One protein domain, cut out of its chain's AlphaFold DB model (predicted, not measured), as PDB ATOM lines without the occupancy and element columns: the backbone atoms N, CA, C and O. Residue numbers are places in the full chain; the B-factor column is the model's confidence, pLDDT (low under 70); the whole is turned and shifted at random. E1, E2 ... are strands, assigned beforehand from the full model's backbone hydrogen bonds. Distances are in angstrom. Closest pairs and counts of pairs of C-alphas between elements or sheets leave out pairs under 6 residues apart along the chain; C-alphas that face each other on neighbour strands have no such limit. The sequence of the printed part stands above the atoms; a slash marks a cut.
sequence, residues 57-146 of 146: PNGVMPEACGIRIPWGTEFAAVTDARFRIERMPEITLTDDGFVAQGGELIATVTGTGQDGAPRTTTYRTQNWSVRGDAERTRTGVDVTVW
ATOM      1  N   PRO A  57     -18.536  11.877 -16.284       90.88
ATOM      2  CA  PRO A  57     -18.574  12.095 -17.723       90.88
ATOM      3  C   PRO A  57     -18.623  13.599 -18.016       90.88
ATOM      4  O   PRO A  57     -19.290  14.366 -17.320       90.88
ATOM      5  N   ASN A  58     -17.891  14.038 -19.040       89.25
ATOM      6  CA  ASN A  58     -17.711  15.453 -19.392       89.25
ATOM      7  C   ASN A  58     -17.121  16.317 -18.264       89.25
ATOM      8  O   ASN A  58     -17.281  17.535 -18.259       89.25
ATOM      9  N   GLY A  59     -16.471  15.694 -17.279       87.44
ATOM     10  CA  GLY A  59     -15.881  16.397 -16.149       87.44
ATOM     11  C   GLY A  59     -16.884  16.931 -15.125       87.44
ATOM     12  O   GLY A  59     -16.512  17.742 -14.280       87.44
ATOM     13  N   VAL A  60     -18.148  16.505 -15.183       87.06
ATOM     14  CA  VAL A  60     -19.188  16.972 -14.261       87.06
ATOM     15  C   VAL A  60     -19.527  15.868 -13.269       87.06
ATOM     16  O   VAL A  60     -19.977  14.791 -13.653       87.06
ATOM     17  N   MET A  61     -19.305  16.151 -11.988       87.56
ATOM     18  CA  MET A  61     -19.697  15.275 -10.887       87.56
ATOM     19  C   MET A  61     -21.091  15.677 -10.383       87.56
ATOM     20  O   MET A  61     -21.313  16.876 -10.178       87.56
ATOM     21  N   PRO A  62     -22.017  14.730 -10.147       86.88
ATOM     22  CA  PRO A  62     -23.268  15.028  -9.458       86.88
ATOM     23  C   PRO A  62     -23.006  15.637  -8.077       86.88
ATOM     24  O   PRO A  62     -22.124  15.175  -7.353       86.88
ATOM     25  N   GLU A  63     -23.783  16.649  -7.687       84.44
ATOM     26  CA  GLU A  63     -23.631  17.298  -6.373       84.44
ATOM     27  C   GLU A  63     -23.797  16.302  -5.227       84.44
ATOM     28  O   GLU A  63     -22.993  16.298  -4.301       84.44
ATOM     29  N   ALA A  64     -24.732  15.363  -5.387       89.69
ATOM     30  CA  ALA A  64     -24.972  14.286  -4.439       89.69
ATOM     31  C   ALA A  64     -23.732  13.427  -4.150       89.69
ATOM     32  O   ALA A  64     -23.713  12.740  -3.148       89.69
ATOM     33  N   CYS A  65     -22.683  13.436  -4.979       91.12
ATOM     34  CA  CYS A  65     -21.477  12.660  -4.696       91.12
ATOM     35  C   CYS A  65     -20.509  13.349  -3.726       91.12
ATOM     36  O   CYS A  65     -19.597  12.690  -3.233       91.12
ATOM     37  N   GLY A  66     -20.626  14.663  -3.487       86.25
ATOM     38  CA  GLY A  66     -19.745  15.409  -2.569       86.25
ATOM     39  C   GLY A  66     -18.253  15.417  -2.954       86.25
ATOM     40  O   GLY A  66     -17.414  15.979  -2.247       86.25
ATOM     41  N   ILE A  67     -17.884  14.809  -4.085       84.25
ATOM     42  CA  ILE A  67     -16.514  14.758  -4.595       84.25
ATOM     43  C   ILE A  67     -16.229  16.068  -5.331       84.25
ATOM     44  O   ILE A  67     -16.655  16.292  -6.466       84.25
ATOM     45  N   ARG A  68     -15.467  16.947  -4.679       76.06
ATOM     46  CA  ARG A  68     -14.942  18.182  -5.267       76.06
ATOM     47  C   ARG A  68     -13.446  18.019  -5.496       76.06
ATOM     48  O   ARG A  68     -12.661  18.104  -4.556       76.06
ATOM     49  N   ILE A  69     -13.041  17.808  -6.745       69.00
ATOM     50  CA  ILE A  69     -11.625  17.883  -7.115       69.00
ATOM     51  C   ILE A  69     -11.403  19.197  -7.855       69.00
ATOM     52  O   ILE A  69     -12.040  19.416  -8.883       69.00
ATOM     53  N   PRO A  70     -10.527  20.088  -7.364       62.84
ATOM     54  CA  PRO A  70     -10.069  21.223  -8.145       62.84
ATOM     55  C   PRO A  70      -9.146  20.677  -9.238       62.84
ATOM     56  O   PRO A  70      -7.954  20.471  -9.025       62.84
ATOM     57  N   TRP A  71      -9.733  20.334 -10.382       70.88
ATOM     58  CA  TRP A  71      -9.025  19.900 -11.582       70.88
ATOM     59  C   TRP A  71      -7.905  20.887 -11.902       70.88
ATOM     60  O   TRP A  71      -8.067  22.102 -11.755       70.88
ATOM     61  N   GLY A  72      -6.769  20.355 -12.331       67.69
ATOM     62  CA  GLY A  72      -5.591  21.148 -12.603       67.69
ATOM     63  C   GLY A  72      -5.775  22.080 -13.805       67.69
ATOM     64  O   GLY A  72      -6.484  21.790 -14.773       67.69
ATOM     65  N   THR A  73      -5.132  23.242 -13.717       79.44
ATOM     66  CA  THR A  73      -5.166  24.328 -14.706       79.44
ATOM     67  C   THR A  73      -4.626  23.923 -16.085       79.44
ATOM     68  O   THR A  73      -4.709  24.699 -17.038       79.44
ATOM     69  N   GLU A  74      -4.092  22.710 -16.232       88.94
ATOM     70  CA  GLU A  74      -3.518  22.181 -17.464       88.94
ATOM     71  C   GLU A  74      -4.529  21.710 -18.518       88.94
ATOM     72  O   GLU A  74      -4.099  21.438 -19.646       88.94
ATOM     73  N   PHE A  75      -5.821  21.590 -18.188       92.69
ATOM     74  CA  PHE A  75      -6.877  21.207 -19.132       92.69
ATOM     75  C   PHE A  75      -7.652  22.435 -19.615       92.69
ATOM     76  O   PHE A  75      -8.169  23.210 -18.815       92.69
ATOM     77  N   ALA A  76      -7.769  22.584 -20.934       93.69
ATOM     78  CA  ALA A  76      -8.687  23.538 -21.552       93.69
ATOM     79  C   ALA A  76     -10.133  23.011 -21.545       93.69
ATOM     80  O   ALA A  76     -11.079  23.783 -21.420       93.69
ATOM     81  N   ALA A  77     -10.299  21.693 -21.669       91.94
ATOM     82  CA  ALA A  77     -11.581  21.006 -21.567       91.94
ATOM     83  C   ALA A  77     -11.375  19.597 -21.006       91.94
ATOM     84  O   ALA A  77     -10.387  18.932 -21.326       91.94
ATOM     85  N   VAL A  78     -12.324  19.131 -20.200       92.94
ATOM     86  CA  VAL A  78     -12.346  17.772 -19.656       92.94
ATOM     87  C   VAL A  78     -13.426  16.969 -20.361       92.94
ATOM     88  O   VAL A  78     -14.554  17.431 -20.509       92.94
ATOM     89  N   THR A  79     -13.090  15.743 -20.753       94.38
ATOM     90  CA  THR A  79     -14.026  14.823 -21.407       94.38
ATOM     91  C   THR A  79     -14.507  13.728 -20.458       94.38
ATOM     92  O   THR A  79     -15.640  13.274 -20.577       94.38
ATOM     93  N   ASP A  80     -13.675  13.297 -19.510       94.12
ATOM     94  CA  ASP A  80     -14.019  12.239 -18.558       94.12
ATOM     95  C   ASP A  80     -13.134  12.324 -17.308       94.12
ATOM     96  O   ASP A  80     -11.959  12.704 -17.392       94.12
ATOM     97  N   ALA A  81     -13.675  11.914 -16.161       93.25
ATOM     98  CA  ALA A  81     -12.862  11.487 -15.032       93.25
ATOM     99  C   ALA A  81     -13.346  10.185 -14.422       93.25
ATOM    100  O   ALA A  81     -14.541   9.960 -14.212       93.25
ATOM    101  N   ARG A  82     -12.360   9.369 -14.061       94.88
ATOM    102  CA  ARG A  82     -12.523   8.128 -13.315       94.88
ATOM    103  C   ARG A  82     -11.936   8.297 -11.935       94.88
ATOM    104  O   ARG A  82     -10.859   8.874 -11.790       94.88
ATOM    105  N   PHE A  83     -12.629   7.758 -10.945       93.81
ATOM    106  CA  PHE A  83     -12.234   7.865  -9.553       93.81
ATOM    107  C   PHE A  83     -11.935   6.483  -9.000       93.81
ATOM    108  O   PHE A  83     -12.528   5.484  -9.403       93.81
ATOM    109  N   ARG A  84     -10.996   6.443  -8.066       95.62
ATOM    110  CA  ARG A  84     -10.716   5.269  -7.256       95.62
ATOM    111  C   ARG A  84     -10.480   5.729  -5.836       95.62
ATOM    112  O   ARG A  84      -9.627   6.583  -5.598       95.62
ATOM    113  N   ILE A  85     -11.236   5.164  -4.910       95.56
ATOM    114  CA  ILE A  85     -11.058   5.425  -3.490       95.56
ATOM    115  C   ILE A  85     -10.021   4.425  -2.980       95.56
ATOM    116  O   ILE A  85     -10.234   3.219  -3.032       95.56
ATOM    117  N   GLU A  86      -8.862   4.921  -2.555       95.81
ATOM    118  CA  GLU A  86      -7.816   4.092  -1.937       95.81
ATOM    119  C   GLU A  86      -8.111   3.850  -0.457       95.81
ATOM    120  O   GLU A  86      -7.727   2.822   0.098       95.81
ATOM    121  N   ARG A  87      -8.778   4.813   0.188       95.88
ATOM    122  CA  ARG A  87      -9.227   4.718   1.574       95.88
ATOM    123  C   ARG A  87     -10.538   5.471   1.742       95.88
ATOM    124  O   ARG A  87     -10.604   6.642   1.361       95.88
ATOM    125  N   MET A  88     -11.534   4.812   2.328       95.81
ATOM    126  CA  MET A  88     -12.795   5.461   2.680       95.81
ATOM    127  C   MET A  88     -12.584   6.518   3.768       95.81
ATOM    128  O   MET A  88     -11.713   6.345   4.627       95.81
ATOM    129  N   PRO A  89     -13.325   7.635   3.715       95.69
ATOM    130  CA  PRO A  89     -13.333   8.599   4.795       95.69
ATOM    131  C   PRO A  89     -14.140   8.060   5.986       95.69
ATOM    132  O   PRO A  89     -15.162   7.402   5.818       95.69
ATOM    133  N   GLU A  90     -13.702   8.377   7.197       96.81
ATOM    134  CA  GLU A  90     -14.389   7.993   8.430       96.81
ATOM    135  C   GLU A  90     -15.381   9.077   8.840       96.81
ATOM    136  O   GLU A  90     -15.032  10.262   8.893       96.81
ATOM    137  N   ILE A  91     -16.614   8.669   9.136       96.12
ATOM    138  CA  ILE A  91     -17.696   9.572   9.501       96.12
ATOM    139  C   ILE A  91     -17.554  10.065  10.947       96.12
ATOM    140  O   ILE A  91     -17.302   9.313  11.887       96.12
ATOM    141  N   THR A  92     -17.767  11.360  11.145       95.50
ATOM    142  CA  THR A  92     -18.031  11.965  12.451       95.50
ATOM    143  C   THR A  92     -19.408  12.603  12.401       95.50
ATOM    144  O   THR A  92     -19.634  13.535  11.628       95.50
ATOM    145  N   LEU A  93     -20.330  12.094  13.219       92.56
ATOM    146  CA  LEU A  93     -21.663  12.673  13.363       92.56
ATOM    147  C   LEU A  93     -21.591  13.949  14.210       92.56
ATOM    148  O   LEU A  93     -20.887  13.996  15.221       92.56
ATOM    149  N   THR A  94     -22.335  14.967  13.801       90.12
ATOM    150  CA  THR A  94     -22.494  16.243  14.502       90.12
ATOM    151  C   THR A  94     -23.981  16.522  14.715       90.12
ATOM    152  O   THR A  94     -24.837  15.811  14.190       90.12
ATOM    153  N   ASP A  95     -24.310  17.562  15.482       87.31
ATOM    154  CA  ASP A  95     -25.711  17.969  15.667       87.31
ATOM    155  C   ASP A  95     -26.362  18.451  14.353       87.31
ATOM    156  O   ASP A  95     -27.578  18.365  14.204       87.31
ATOM    157  N   ASP A  96     -25.547  18.903  13.394       88.38
ATOM    158  CA  ASP A  96     -25.977  19.459  12.105       88.38
ATOM    159  C   ASP A  96     -25.851  18.462  10.932       88.38
ATOM    160  O   ASP A  96     -26.015  18.859   9.784       88.38
ATOM    161  N   GLY A  97     -25.512  17.189  11.184       93.69
ATOM    162  CA  GLY A  97     -25.322  16.173  10.141       93.69
ATOM    163  C   GLY A  97     -24.045  15.359  10.336       93.69
ATOM    164  O   GLY A  97     -23.831  14.764  11.394       93.69
ATOM    165  N   PHE A  98     -23.191  15.298   9.312       95.44
ATOM    166  CA  PHE A  98     -21.903  14.617   9.413       95.44
ATOM    167  C   PHE A  98     -20.779  15.280   8.616       95.44
ATOM    168  O   PHE A  98     -20.975  15.984   7.623       95.44
ATOM    169  N   VAL A  99     -19.553  14.978   9.041       95.50
ATOM    170  CA  VAL A  99     -18.337  15.235   8.272       95.50
ATOM    171  C   VAL A  99     -17.534  13.946   8.219       95.50
ATOM    172  O   VAL A  99     -17.208  13.385   9.262       95.50
ATOM    173  N   ALA A 100     -17.195  13.491   7.018       95.94
ATOM    174  CA  ALA A 100     -16.330  12.344   6.804       95.94
ATOM    175  C   ALA A 100     -14.947  12.800   6.333       95.94
ATOM    176  O   ALA A 100     -14.836  13.632   5.427       95.94
ATOM    177  N   GLN A 101     -13.891  12.295   6.974       95.00
ATOM    178  CA  GLN A 101     -12.512  12.757   6.784       95.00
ATOM    179  C   GLN A 101     -11.512  11.606   6.700       95.00
ATOM    180  O   GLN A 101     -11.823  10.463   7.007       95.00
ATOM    181  N   GLY A 102     -10.274  11.917   6.308       93.38
ATOM    182  CA  GLY A 102      -9.173  10.947   6.317       93.38
ATOM    183  C   GLY A 102      -9.172   9.973   5.137       93.38
ATOM    184  O   GLY A 102      -8.351   9.054   5.119       93.38
ATOM    185  N   GLY A 103     -10.050  10.193   4.153       93.00
ATOM    186  CA  GLY A 103     -10.101   9.421   2.918       93.00
ATOM    187  C   GLY A 103      -8.952   9.748   1.961       93.00
ATOM    188  O   GLY A 103      -8.358  10.828   1.997       93.00
ATOM    189  N   GLU A 104      -8.655   8.810   1.063       93.88
ATOM    190  CA  GLU A 104      -7.684   8.988  -0.017       93.88
ATOM    191  C   GLU A 104      -8.349   8.689  -1.361       93.88
ATOM    192  O   GLU A 104      -8.834   7.582  -1.600       93.88
ATOM    193  N   LEU A 105      -8.355   9.689  -2.242       93.12
ATOM    194  CA  LEU A 105      -9.013   9.639  -3.541       93.12
ATOM    195  C   LEU A 105      -7.986   9.808  -4.658       93.12
ATOM    196  O   LEU A 105      -7.165  10.731  -4.650       93.12
ATOM    197  N   ILE A 106      -8.065   8.930  -5.649       93.75
ATOM    198  CA  ILE A 106      -7.356   9.040  -6.917       93.75
ATOM    199  C   ILE A 106      -8.359   9.427  -7.993       93.75
ATOM    200  O   ILE A 106      -9.433   8.836  -8.087       93.75
ATOM    201  N   ALA A 107      -7.982  10.383  -8.836       92.88
ATOM    202  CA  ALA A 107      -8.756  10.757 -10.009       92.88
ATOM    203  C   ALA A 107      -7.883  10.746 -11.255       92.88
ATOM    204  O   ALA A 107      -6.867  11.436 -11.316       92.88
ATOM    205  N   THR A 108      -8.295   9.986 -12.261       94.38
ATOM    206  CA  THR A 108      -7.694  10.000 -13.592       94.38
ATOM    207  C   THR A 108      -8.595  10.803 -14.512       94.38
ATOM    208  O   THR A 108      -9.719  10.402 -14.805       94.38
ATOM    209  N   VAL A 109      -8.085  11.945 -14.956       94.38
ATOM    210  CA  VAL A 109      -8.784  12.922 -15.788       94.38
ATOM    211  C   VAL A 109      -8.276  12.811 -17.213       94.38
ATOM    212  O   VAL A 109      -7.067  12.790 -17.435       94.38
ATOM    213  N   THR A 110      -9.193  12.786 -18.175       95.06
ATOM    214  CA  THR A 110      -8.885  12.813 -19.608       95.06
ATOM    215  C   THR A 110      -9.577  13.996 -20.271       95.06
ATOM    216  O   THR A 110     -10.730  14.311 -19.968       95.06
ATOM    217  N   GLY A 111      -8.881  14.649 -21.197       95.19
ATOM    218  CA  GLY A 111      -9.405  15.808 -21.907       95.19
ATOM    219  C   GLY A 111      -8.414  16.405 -22.897       95.19
ATOM    220  O   GLY A 111      -7.513  15.731 -23.398       95.19
ATOM    221  N   THR A 112      -8.582  17.695 -23.159       96.50
ATOM    222  CA  THR A 112      -7.707  18.498 -24.013       96.50
ATOM    223  C   THR A 112      -6.865  19.420 -23.142       96.50
ATOM    224  O   THR A 112      -7.400  20.165 -22.318       96.50
ATOM    225  N   GLY A 113      -5.546  19.371 -23.311       95.19
ATOM    226  CA  GLY A 113      -4.612  20.256 -22.632       95.19
ATOM    227  C   GLY A 113      -4.721  21.707 -23.108       95.19
ATOM    228  O   GLY A 113      -5.280  21.990 -24.165       95.19
ATOM    229  N   GLN A 114      -4.139  22.639 -22.352       94.94
ATOM    230  CA  GLN A 114      -4.037  24.056 -22.754       94.94
ATOM    231  C   GLN A 114      -3.261  24.277 -24.067       94.94
ATOM    232  O   GLN A 114      -3.397  25.311 -24.712       94.94
ATOM    233  N   ASP A 115      -2.448  23.304 -24.475       95.94
ATOM    234  CA  ASP A 115      -1.723  23.270 -25.749       95.94
ATOM    235  C   ASP A 115      -2.574  22.736 -26.920       95.94
ATOM    236  O   ASP A 115      -2.091  22.654 -28.049       95.94
ATOM    237  N   GLY A 116      -3.832  22.364 -26.665       96.69
ATOM    238  CA  GLY A 116      -4.741  21.768 -27.643       96.69
ATOM    239  C   GLY A 116      -4.520  20.271 -27.888       96.69
ATOM    240  O   GLY A 116      -5.286  19.669 -28.642       96.69
ATOM    241  N   ALA A 117      -3.520  19.642 -27.264       97.75
ATOM    242  CA  ALA A 117      -3.259  18.214 -27.424       97.75
ATOM    243  C   ALA A 117      -4.140  17.366 -26.485       97.75
ATOM    244  O   ALA A 117      -4.508  17.821 -25.398       97.75
ATOM    245  N   PRO A 118      -4.472  16.111 -26.845       97.62
ATOM    246  CA  PRO A 118      -5.083  15.175 -25.905       97.62
ATOM    247  C   PRO A 118      -4.179  14.949 -24.690       97.62
ATOM    248  O   PRO A 118      -2.965  14.776 -24.831       97.62
ATOM    249  N   ARG A 119      -4.768  14.923 -23.495       95.75
ATOM    250  CA  ARG A 119      -4.051  14.736 -22.232       95.75
ATOM    251  C   ARG A 119      -4.824  13.806 -21.304       95.75
ATOM    252  O   ARG A 119      -6.052  13.847 -21.244       95.75
ATOM    253  N   THR A 120      -4.071  13.022 -20.540       95.69
ATOM    254  CA  THR A 120      -4.571  12.242 -19.408       95.69
ATOM    255  C   THR A 120      -3.635  12.451 -18.224       95.69
ATOM    256  O   THR A 120      -2.426  12.263 -18.357       95.69
ATOM    257  N   THR A 121      -4.193  12.828 -17.074       93.75
ATOM    258  CA  THR A 121      -3.449  13.100 -15.836       93.75
ATOM    259  C   THR A 121      -4.101  12.359 -14.678       93.75
ATOM    260  O   THR A 121      -5.324  12.338 -14.566       93.75
ATOM    261  N   THR A 122      -3.289  11.782 -13.792       93.69
ATOM    262  CA  THR A 122      -3.767  11.158 -12.554       93.69
ATOM    263  C   THR A 122      -3.360  11.996 -11.352       93.69
ATOM    264  O   THR A 122      -2.178  12.261 -11.148       93.69
ATOM    265  N   TYR A 123      -4.343  12.360 -10.537       91.12
ATOM    266  CA  TYR A 123      -4.178  13.073  -9.279       91.12
ATOM    267  C   TYR A 123      -4.448  12.141  -8.109       91.12
ATOM    268  O   TYR A 123      -5.239  11.201  -8.207       91.12
ATOM    269  N   ARG A 124      -3.818  12.443  -6.980       92.06
ATOM    270  CA  ARG A 124      -4.042  11.776  -5.703       92.06
ATOM    271  C   ARG A 124      -4.190  12.841  -4.630       92.06
ATOM    272  O   ARG A 124      -3.374  13.757  -4.567       92.06
ATOM    273  N   THR A 125      -5.202  12.705  -3.783       90.06
ATOM    274  CA  THR A 125      -5.400  13.564  -2.616       90.06
ATOM    275  C   THR A 125      -5.729  12.729  -1.386       90.06
ATOM    276  O   THR A 125      -6.549  11.820  -1.446       90.06
ATOM    277  N   GLN A 126      -5.077  13.057  -0.272       90.88
ATOM    278  CA  GLN A 126      -5.405  12.557   1.071       90.88
ATOM    279  C   GLN A 126      -6.193  13.593   1.882       90.88
ATOM    280  O   GLN A 126      -6.593  13.342   3.012       90.88
ATOM    281  N   ASN A 127      -6.376  14.790   1.320       82.94
ATOM    282  CA  ASN A 127      -7.124  15.876   1.933       82.94
ATOM    283  C   ASN A 127      -8.501  15.960   1.271       82.94
ATOM    284  O   ASN A 127      -8.843  16.961   0.638       82.94
ATOM    285  N   TRP A 128      -9.236  14.852   1.321       87.56
ATOM    286  CA  TRP A 128     -10.600  14.759   0.823       87.56
ATOM    287  C   TRP A 128     -11.559  14.594   1.998       87.56
ATOM    288  O   TRP A 128     -11.349  13.760   2.877       87.56
ATOM    289  N   SER A 129     -12.602  15.421   1.986       89.12
ATOM    290  CA  SER A 129     -13.663  15.450   2.982       89.12
ATOM    291  C   SER A 129     -15.017  15.361   2.298       89.12
ATOM    292  O   SER A 129     -15.214  16.057   1.296       89.12
ATOM    293  N   VAL A 130     -15.958  14.626   2.881       93.31
ATOM    294  CA  VAL A 130     -17.365  14.595   2.456       93.31
ATOM    295  C   VAL A 130     -18.230  15.147   3.584       93.31
ATOM    296  O   VAL A 130     -17.904  14.980   4.759       93.31
ATOM    297  N   ARG A 131     -19.298  15.860   3.238       94.25
ATOM    298  CA  ARG A 131     -20.262  16.409   4.194       94.25
ATOM    299  C   ARG A 131     -21.668  16.048   3.754       94.25
ATOM    300  O   ARG A 131     -21.893  15.763   2.579       94.25
ATOM    301  N   GLY A 132     -22.578  16.067   4.709       95.12
ATOM    302  CA  GLY A 132     -23.963  15.767   4.434       95.12
ATOM    303  C   GLY A 132     -24.836  15.836   5.672       95.12
ATOM    304  O   GLY A 132     -24.359  16.084   6.783       95.12
ATOM    305  N   ASP A 133     -26.113  15.573   5.455       95.00
ATOM    306  CA  ASP A 133     -27.108  15.403   6.503       95.00
ATOM    307  C   ASP A 133     -27.149  13.938   6.961       95.00
ATOM    308  O   ASP A 133     -26.807  13.027   6.203       95.00
ATOM    309  N   ALA A 134     -27.567  13.710   8.205       92.94
ATOM    310  CA  ALA A 134     -27.751  12.377   8.770       92.94
ATOM    311  C   ALA A 134     -29.109  12.301   9.478       92.94
ATOM    312  O   ALA A 134     -29.352  13.029  10.444       92.94
ATOM    313  N   GLU A 135     -29.990  11.410   9.028       91.62
ATOM    314  CA  GLU A 135     -31.322  11.226   9.606       91.62
ATOM    315  C   GLU A 135     -31.434   9.857  10.280       91.62
ATOM    316  O   GLU A 135     -31.116   8.819   9.702       91.62
ATOM    317  N   ARG A 136     -31.897   9.830  11.536       87.12
ATOM    318  CA  ARG A 136     -32.126   8.567  12.249       87.12
ATOM    319  C   ARG A 136     -33.405   7.906  11.760       87.12
ATOM    320  O   ARG A 136     -34.483   8.491  11.842       87.12
ATOM    321  N   THR A 137     -33.307   6.635  11.400       85.38
ATOM    322  CA  THR A 137     -34.442   5.803  11.007       85.38
ATOM    323  C   THR A 137     -34.709   4.708  12.041       85.38
ATOM    324  O   THR A 137     -34.023   4.577  13.058       85.38
ATOM    325  N   ARG A 138     -35.749   3.892  11.820       81.56
ATOM    326  CA  ARG A 138     -36.035   2.730  12.686       81.56
ATOM    327  C   ARG A 138     -34.947   1.655  12.570       81.56
ATOM    328  O   ARG A 138     -34.784   0.861  13.493       81.56
ATOM    329  N   THR A 139     -34.264   1.606  11.430       79.62
ATOM    330  CA  THR A 139     -33.307   0.559  11.056       79.62
ATOM    331  C   THR A 139     -31.858   1.030  11.076       79.62
ATOM    332  O   THR A 139     -30.976   0.190  10.939       79.62
ATOM    333  N   GLY A 140     -31.596   2.324  11.276       85.19
ATOM    334  CA  GLY A 140     -30.243   2.861  11.207       85.19
ATOM    335  C   GLY A 140     -30.187   4.380  11.132       85.19
ATOM    336  O   GLY A 140     -30.968   5.086  11.774       85.19
ATOM    337  N   VAL A 141     -29.218   4.854  10.359       88.62
ATOM    338  CA  VAL A 141     -29.053   6.248   9.949       88.62
ATOM    339  C   VAL A 141     -28.920   6.256   8.439       88.62
ATOM    340  O   VAL A 141     -28.110   5.491   7.919       88.62
ATOM    341  N   ASP A 142     -29.674   7.134   7.793       90.12
ATOM    342  CA  ASP A 142     -29.557   7.407   6.365       90.12
ATOM    343  C   ASP A 142     -28.724   8.686   6.214       90.12
ATOM    344  O   ASP A 142     -28.957   9.671   6.932       90.12
ATOM    345  N   VAL A 143     -27.741   8.683   5.314       93.12
ATOM    346  CA  VAL A 143     -26.899   9.854   5.043       93.12
ATOM    347  C   VAL A 143     -27.216  10.463   3.682       93.12
ATOM    348  O   VAL A 143     -27.450   9.774   2.697       93.12
ATOM    349  N   THR A 144     -27.217  11.794   3.601       94.50
ATOM    350  CA  THR A 144     -27.404  12.518   2.335       94.50
ATOM    351  C   THR A 144     -26.245  13.471   2.109       94.50
ATOM    352  O   THR A 144     -26.089  14.447   2.834       94.50
ATOM    353  N   VAL A 145     -25.427  13.187   1.098       94.38
ATOM    354  CA  VAL A 145     -24.243  13.982   0.740       94.38
ATOM    355  C   VAL A 145     -24.619  15.201  -0.115       94.38
ATOM    356  O   VAL A 145     -25.483  15.097  -0.991       94.38
ATOM    357  N   TRP A 146     -23.930  16.331   0.095       87.12
ATOM    358  CA  TRP A 146     -24.067  17.568  -0.694       87.12
ATOM    359  C   TRP A 146     -22.740  18.329  -0.905       87.12
ATOM    360  O   TRP A 146     -21.759  18.087  -0.162       87.12
TER     361      TRP A 146
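What this domain is: This is residues 57 to 146 of the 146 residues of an uncharacterized protein of Microbacterium sp. SZ1 (UniProt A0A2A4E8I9). A strongly twisted antiparallel ribbon is bent into a V, with long strands E3 and E4 side by side along it and unnamed residues 57 to 74 in its opening. E1 and then E2 line one side of E3; E5 lines E4. The printed part has 90 residues, five strands in one branched sheet and no named helix: all strand, loose, radius of gyration 15.9 A for the C-alphas, spanning 54 by 21 by 19 A.

How they stand to each other: E1, residues 75 to 87, is antiparallel to E3, residues 97 to 113, at 139 degrees; N 82 and O 108 are 2.9 A apart. E2, residues 90 to 94, on the same side of E3, forms a hairpin with it; N 92 and O 99 are 2.8 A apart. On E3's other side is E4, residues 118 to 136, a hairpin; N 107 and O 123 are 2.9 A apart. E5, residues 141 to 145, ends the meander E2 E3 E4 E5, successive antiparallel neighbours; N 135 and O 142 are 2.9 A apart.

Where its parts are: C-alpha 75 is at (-6.877, 21.207, -19.132), C-alpha 145 at (-24.243, 13.982, 0.740). E3, 39.0 A long, bends by 79 degrees at residue 102.

The domain as a whole: The printed part has no cut. Residues 69, 70 and 72 have pLDDT under 70.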